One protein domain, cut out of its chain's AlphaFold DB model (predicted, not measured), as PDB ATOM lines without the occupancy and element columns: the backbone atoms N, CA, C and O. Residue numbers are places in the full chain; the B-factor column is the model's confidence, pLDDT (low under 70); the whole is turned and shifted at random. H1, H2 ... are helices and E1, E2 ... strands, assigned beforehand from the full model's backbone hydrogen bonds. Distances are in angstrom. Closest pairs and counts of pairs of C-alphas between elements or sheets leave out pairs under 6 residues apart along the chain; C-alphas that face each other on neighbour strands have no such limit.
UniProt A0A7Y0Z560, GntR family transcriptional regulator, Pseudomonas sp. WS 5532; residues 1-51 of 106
ATOM      1  N   MET A   1     181.388 270.626 159.911       63.06
ATOM      2  CA  MET A   1     182.848 270.566 160.163       63.06
ATOM      3  C   MET A   1     183.322 271.704 161.060       63.06
ATOM      4  O   MET A   1     183.750 271.400 162.159       63.06
ATOM      5  N   PHE A   2     183.209 272.978 160.667       75.56
ATOM      6  CA  PHE A   2     183.684 274.109 161.493       75.56
ATOM      7  C   PHE A   2     183.025 274.182 162.875       75.56
ATOM      8  O   PHE A   2     183.721 274.298 163.874       75.56
ATOM      9  N   GLU A   3     181.699 274.032 162.929       75.88
ATOM     10  CA  GLU A   3     180.931 274.064 164.184       75.88
ATOM     11  C   GLU A   3     181.146 272.810 165.039       75.88
ATOM     12  O   GLU A   3     181.301 272.913 166.247       75.88
ATOM     13  N   GLN A   4     181.229 271.632 164.411       85.06
ATOM     14  CA  GLN A   4     181.440 270.353 165.111       85.06
ATOM     15  C   GLN A   4     182.798 270.253 165.805       85.06
ATOM     16  O   GLN A   4     182.904 269.590 166.829       85.06
ATOM     17  N   PHE A   5     183.830 270.871 165.231       82.75
ATOM     18  CA  PHE A   5     185.188 270.836 165.772       82.75
ATOM     19  C   PHE A   5     185.618 272.180 166.374       82.75
ATOM     20  O   PHE A   5     186.760 272.304 166.792       82.75
ATOM     21  N   SER A   6     184.728 273.180 166.405       88.38
ATOM     22  CA  SER A   6     184.997 274.537 166.907       88.38
ATOM     23  C   SER A   6     186.294 275.154 166.354       88.38
ATOM     24  O   SER A   6     187.100 275.712 167.095       88.38
ATOM     25  N   VAL A   7     186.507 275.058 165.035       91.69
ATOM     26  CA  VAL A   7     187.727 275.534 164.351       91.69
ATOM     27  C   VAL A   7     187.435 276.459 163.170       91.69
ATOM     28  O   VAL A   7     186.398 276.373 162.508       91.69
ATOM     29  N   CYS A   8     188.408 277.318 162.856       89.31
ATOM     30  CA  CYS A   8     188.345 278.292 161.768       89.31
ATOM     31  C   CYS A   8     188.374 277.641 160.375       89.31
ATOM     32  O   CYS A   8     188.897 276.539 160.181       89.31
ATOM     33  N   ARG A   9     187.929 278.392 159.353       88.50
ATOM     34  CA  ARG A   9     187.915 277.905 157.964       88.50
ATOM     35  C   ARG A   9     189.280 277.477 157.432       88.50
ATOM     36  O   ARG A   9     189.382 276.468 156.738       88.50
ATOM     37  N   ALA A  10     190.313 278.239 157.776       90.62
ATOM     38  CA  ALA A  10     191.687 277.956 157.383       90.62
ATOM     39  C   ALA A  10     192.187 276.621 157.956       90.62
ATOM     40  O   ALA A  10     192.761 275.830 157.216       90.62
ATOM     41  N   VAL A  11     191.885 276.336 159.229       91.00
ATOM     42  CA  VAL A  11     192.348 275.131 159.936       91.00
ATOM     43  C   VAL A  11     191.782 273.862 159.306       91.00
ATOM     44  O   VAL A  11     192.524 272.924 159.044       91.00
ATOM     45  N   VAL A  12     190.487 273.832 158.980       90.31
ATOM     46  CA  VAL A  12     189.910 272.657 158.296       90.31
ATOM     47  C   VAL A  12     190.473 272.507 156.890       90.31
ATOM     48  O   VAL A  12     190.635 271.389 156.416       90.31
ATOM     49  N   ARG A  13     190.777 273.615 156.203       90.44
ATOM     50  CA  ARG A  13     191.391 273.545 154.874       90.44
ATOM     51  C   ARG A  13     192.783 272.927 154.952       90.44
ATOM     52  O   ARG A  13     193.107 272.106 154.106       90.44
ATOM     53  N   GLU A  14     193.549 273.282 155.977       91.38
ATOM     54  CA  GLU A  14     194.868 272.710 156.232       91.38
ATOM     55  C   GLU A  14     194.781 271.232 156.609       91.38
ATOM     56  O   GLU A  14     195.443 270.399 156.002       91.38
ATOM     57  N   ALA A  15     193.863 270.876 157.510       91.56
ATOM     58  CA  ALA A  15     193.617 269.483 157.864       91.56
ATOM     59  C   ALA A  15     193.206 268.643 156.640       91.56
ATOM     60  O   ALA A  15     193.684 267.529 156.464       91.56
ATOM     61  N   LEU A  16     192.359 269.173 155.749       90.25
ATOM     62  CA  LEU A  16     191.994 268.496 154.501       90.25
ATOM     63  C   LEU A  16     193.171 268.399 153.521       90.25
ATOM     64  O   LEU A  16     193.293 267.387 152.834       90.25
ATOM     65  N   SER A  17     194.034 269.413 153.442       87.62
ATOM     66  CA  SER A  17     195.269 269.339 152.652       87.62
ATOM     67  C   SER A  17     196.188 268.239 153.172       87.62
ATOM     68  O   SER A  17     196.668 267.443 152.370       87.62
ATOM     69  N   GLN A  18     196.358 268.138 154.491       87.75
ATOM     70  CA  GLN A  18     197.172 267.111 155.137       87.75
ATOM     71  C   GLN A  18     196.591 265.706 154.916       87.75
ATOM     72  O   GLN A  18     197.288 264.807 154.461       87.75
ATOM     73  N   LEU A  19     195.284 265.525 155.124       88.69
ATOM     74  CA  LEU A  19     194.607 264.246 154.881       88.69
ATOM     75  C   LEU A  19     194.666 263.820 153.407       88.69
ATOM     76  O   LEU A  19     194.736 262.628 153.105       88.69
ATOM     77  N   LYS A  20     194.613 264.783 152.478       85.31
ATOM     78  CA  LYS A  20     194.807 264.521 151.048       85.31
ATOM     79  C   LYS A  20     196.262 264.160 150.765       85.31
ATOM     80  O   LYS A  20     196.510 263.245 149.991       85.31
ATOM     81  N   PHE A  21     197.208 264.869 151.379       81.81
ATOM     82  CA  PHE A  21     198.627 264.568 151.262       81.81
ATOM     83  C   PHE A  21     198.938 263.162 151.769       81.81
ATOM     84  O   PHE A  21     199.777 262.510 151.174       81.81
ATOM     85  N   GLU A  22     198.248 262.660 152.789       82.50
ATOM     86  CA  GLU A  22     198.406 261.297 153.318       82.50
ATOM     87  C   GLU A  22     197.623 260.222 152.534       82.50
ATOM     88  O   GLU A  22     197.566 259.068 152.956       82.50
ATOM     89  N   ASP A  23     196.995 260.578 151.404       82.56
ATOM     90  CA  ASP A  23     196.127 259.701 150.599       82.56
ATOM     91  C   ASP A  23     194.963 259.069 151.396       82.56
ATOM     92  O   ASP A  23     194.393 258.043 151.016       82.56
ATOM     93  N   LEU A  24     194.563 259.687 152.515       84.62
ATOM     94  CA  LEU A  24     193.432 259.237 153.336       84.62
ATOM     95  C   LEU A  24     192.088 259.680 152.755       84.62
ATOM     96  O   LEU A  24     191.056 259.052 153.020       84.62
ATOM     97  N   ILE A  25     192.098 260.744 151.952       89.62
ATOM     98  CA  ILE A  25     190.928 261.263 151.250       89.62
ATOM     99  C   ILE A  25     191.229 261.539 149.775       89.62
ATOM    100  O   ILE A  25     192.328 261.936 149.399       89.62
ATOM    101  N   THR A  26     190.207 261.405 148.939       86.75
ATOM    102  CA  THR A  26     190.209 261.815 147.538       86.75
ATOM    103  C   THR A  26     189.323 263.043 147.363       86.75
ATOM    104  O   THR A  26     188.236 263.148 147.934       86.75
ATOM    105  N   MET A  27     189.792 264.006 146.574       84.62
ATOM    106  CA  MET A  27     189.021 265.203 146.241       84.62
ATOM    107  C   MET A  27     188.344 265.001 144.890       84.62
ATOM    108  O   MET A  27     189.022 264.879 143.872       84.62
ATOM    109  N   GLN A  28     187.013 265.018 144.863       85.38
ATOM    110  CA  GLN A  28     186.247 265.016 143.619       85.38
ATOM    111  C   GLN A  28     185.784 266.440 143.313       85.38
ATOM    112  O   GLN A  28     185.023 267.047 144.076       85.38
ATOM    113  N   ARG A  29     186.254 266.996 142.190       81.50
ATOM    114  CA  ARG A  29     185.943 268.374 141.781       81.50
ATOM    115  C   ARG A  29     184.424 268.566 141.697       81.50
ATOM    116  O   ARG A  29     183.737 267.798 141.033       81.50
ATOM    117  N   GLY A  30     183.905 269.571 142.404       83.56
ATOM    118  CA  GLY A  30     182.470 269.882 142.459       83.56
ATOM    119  C   GLY A  30     181.620 268.975 143.362       83.56
ATOM    120  O   GLY A  30     180.433 269.239 143.499       83.56
ATOM    121  N   LYS A  31     182.200 267.941 143.992       82.88
ATOM    122  CA  LYS A  31     181.474 266.994 144.864       82.88
ATOM    123  C   LYS A  31     182.003 266.934 146.300       82.88
ATOM    124  O   LYS A  31     181.250 266.580 147.197       82.88
ATOM    125  N   GLY A  32     183.262 267.312 146.529       85.94
ATOM    126  CA  GLY A  32     183.853 267.415 147.869       85.94
ATOM    127  C   GLY A  32     184.947 266.382 148.151       85.94
ATOM    128  O   GLY A  32     185.516 265.792 147.230       85.94
ATOM    129  N   ALA A  33     185.268 266.215 149.435       88.44
ATOM    130  CA  ALA A  33     186.268 265.276 149.939       88.44
ATOM    131  C   ALA A  33     185.620 263.939 150.327       88.44
ATOM    132  O   ALA A  33     184.611 263.925 151.030       88.44
ATOM    133  N   PHE A  34     186.221 262.825 149.915       89.38
ATOM    134  CA  PHE A  34     185.733 261.468 150.173       89.38
ATOM    135  C   PHE A  34     186.833 260.605 150.781       89.38
ATOM    136  O   PHE A  34     187.987 260.730 150.395       89.38
ATOM    137  N   VAL A  35     186.495 259.699 151.698       89.75
ATOM    138  CA  VAL A  35     187.475 258.778 152.301       89.75
ATOM    139  C   VAL A  35     188.011 257.810 151.241       89.75
ATOM    140  O   VAL A  35     187.230 257.163 150.542       89.75
ATOM    141  N   ALA A  36     189.336 257.699 151.124       85.25
ATOM    142  CA  ALA A  36     189.988 256.797 150.178       85.25
ATOM    143  C   ALA A  36     189.719 255.325 150.528       85.25
ATOM    144  O   ALA A  36     189.707 254.933 151.708       85.25
ATOM    145  N   LYS A  37     189.520 254.483 149.503       79.38
ATOM    146  CA  LYS A  37     189.282 253.046 149.692       79.38
ATOM    147  C   LYS A  37     190.515 252.384 150.304       79.38
ATOM    148  O   LYS A  37     191.648 252.747 150.012       79.38
ATOM    149  N   ARG A  38     190.309 251.357 151.133       66.50
ATOM    150  CA  ARG A  38     191.385 250.691 151.895       66.50
ATOM    151  C   ARG A  38     192.506 250.101 151.017       66.50
ATOM    152  O   ARG A  38     193.620 249.983 151.503       66.50
ATOM    153  N   GLY A  39     192.219 249.770 149.753       63.12
ATOM    154  CA  GLY A  39     193.204 249.309 148.761       63.12
ATOM    155  C   GLY A  39     193.828 250.413 147.895       63.12
ATOM    156  O   GLY A  39     194.709 250.118 147.108       63.12
ATOM    157  N   GLU A  40     193.384 251.663 148.019       59.81
ATOM    158  CA  GLU A  40     193.984 252.835 147.353       59.81
ATOM    159  C   GLU A  40     194.912 253.609 148.303       59.81
ATOM    160  O   GLU A  40     195.633 254.502 147.872       59.81
ATOM    161  N   ARG A  41     194.939 253.235 149.594       60.75
ATOM    162  CA  ARG A  41     195.896 253.728 150.596       60.75
ATOM    163  C   ARG A  41     197.274 253.122 150.328       60.75
ATOM    164  O   ARG A  41     197.744 252.252 151.060       60.75
ATOM    165  N   HIS A  42     197.894 253.524 149.230       60.41
ATOM    166  CA  HIS A  42     199.201 253.048 148.815       60.41
ATOM    167  C   HIS A  42     200.201 254.186 148.835       60.41
ATOM    168  O   HIS A  42     200.581 254.709 147.796       60.41
ATOM    169  N   ALA A  43     200.696 254.504 150.026       55.91
ATOM    170  CA  ALA A  43     201.994 255.135 150.124       55.91
ATOM    171  C   ALA A  43     202.619 254.797 151.480       55.91
ATOM    172  O   ALA A  43     202.556 255.568 152.432       55.91
ATOM    173  N   PHE A  44     203.243 253.620 151.579       58.00
ATOM    174  CA  PHE A  44     204.390 253.522 152.476       58.00
ATOM    175  C   PHE A  44     205.435 254.481 151.898       58.00
ATOM    176  O   PHE A  44     206.110 254.149 150.925       58.00
ATOM    177  N   ARG A  45     205.456 255.717 152.401       61.41
ATOM    178  CA  ARG A  45     206.430 256.722 151.989       61.41
ATOM    179  C   ARG A  45     207.611 256.600 152.921       61.41
ATOM    180  O   ARG A  45     207.496 256.850 154.117       61.41
ATOM    181  N   LEU A  46     208.738 256.206 152.358       61.09
ATOM    182  CA  LEU A  46     210.008 256.480 152.997       61.09
ATOM    183  C   LEU A  46     210.158 258.011 152.986       61.09
ATOM    184  O   LEU A  46     210.012 258.620 151.925       61.09
ATOM    185  N   SER A  47     210.363 258.639 154.152       60.00
ATOM    186  CA  SER A  47     210.831 260.039 154.188       60.00
ATOM    187  C   SER A  47     212.092 260.132 153.338       60.00
ATOM    188  O   SER A  47     212.802 259.133 153.310       60.00
ATOM    189  N   GLU A  48     212.328 261.253 152.640       60.69
ATOM    190  CA  GLU A  48     213.473 261.455 151.732       60.69
ATOM    191  C   GLU A  48     214.722 260.759 152.269       60.69
ATOM    192  O   GLU A  48     215.398 261.244 153.177       60.69
ATOM    193  N   VAL A  49     214.970 259.552 151.760       58.44
ATOM    194  CA  VAL A  49     216.096 258.767 152.221       58.44
ATOM    195  C   VAL A  49     217.275 259.382 151.514       58.44
ATOM    196  O   VAL A  49     217.377 259.296 150.290       58.44
ATOM    197  N   SER A  50     218.133 260.057 152.273       58.53
ATOM    198  CA  SER A  50     219.375 260.585 151.733       58.53
ATOM    199  C   SER A  50     220.226 259.387 151.306       58.53
ATOM    200  O   SER A  50     220.896 258.760 152.120       58.53
ATOM    201  N   LEU A  51     220.173 259.047 150.014       60.69
ATOM    202  CA  LEU A  51     220.915 257.939 149.390       60.69
ATOM    203  C   LEU A  51     222.445 258.115 149.478       60.69
ATOM    204  O   LEU A  51     223.184 257.244 149.035       60.69
TER     205      LEU A  51
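This is residues 1 to 51 of the 106 residues of the protein "GntR family transcriptional regulator" of Pseudomonas sp. WS 5532 (UniProt A0A7Y0Z560). What shape do these atoms make? A small two-strand hairpin, E1 and E2, has the helix H1 packed on it through residues 16 to 20, and a long tail leads away until its residues 46 to 51 stick out; at the other end of the long axis, residues 3 to 8 also stand free. What is it built of? The printed part has 51 residues, with one named helix and two named strands in the order H1, E1, E2; the sheet, order E1 - E2, is antiparallel and the class is mixed, helices and strands, with under half of the residues in named elements. How compact is it? It is loose and elongated, with a radius of gyration of the C-alphas of 13.8 A and spans of 44 by 24 by 18 A.

How do the strands pair? E1, residues 25 to 28, and E2, residues 32 to 35, form an antiparallel hairpin at 147 degrees. N 26 and O 34 are 2.7 A apart and N 34 and O 26 2.8 A, within hydrogen-bond range. Where does the helix come nearest? The closest C-alphas of H1, residues 9 to 21, and E1 are those of Leu 19 and Ile 25, 6.0 A apart. For H1 and E2 they are those of Leu 16 and Ala 33, 8.0 A apart. Is its backbone bonded throughout? In H1 every O i to N i+4 pair is within hydrogen-bond range.

Where are the strands? E1 is 9.7 A long from first to last C-alpha; E2 is 10.4 A and ends at C-alpha 35, (187.475, 258.778, 152.301). Where is the helix? H1 begins at C-alpha 9, (187.915, 277.905, 157.964), and is 18.4 A long.

How far does it reach? The two C-alphas farthest apart, those of Glu 3 and Leu 51, are 45.6 A apart. Is it continuous? The printed part has no cut; the links H1 to E1 and E1 to E2 are tight, and residues 36 to 51 hold no named element. Where is confidence low? The model's pLDDT is under 70 at residue 1 and residues 38 to 51.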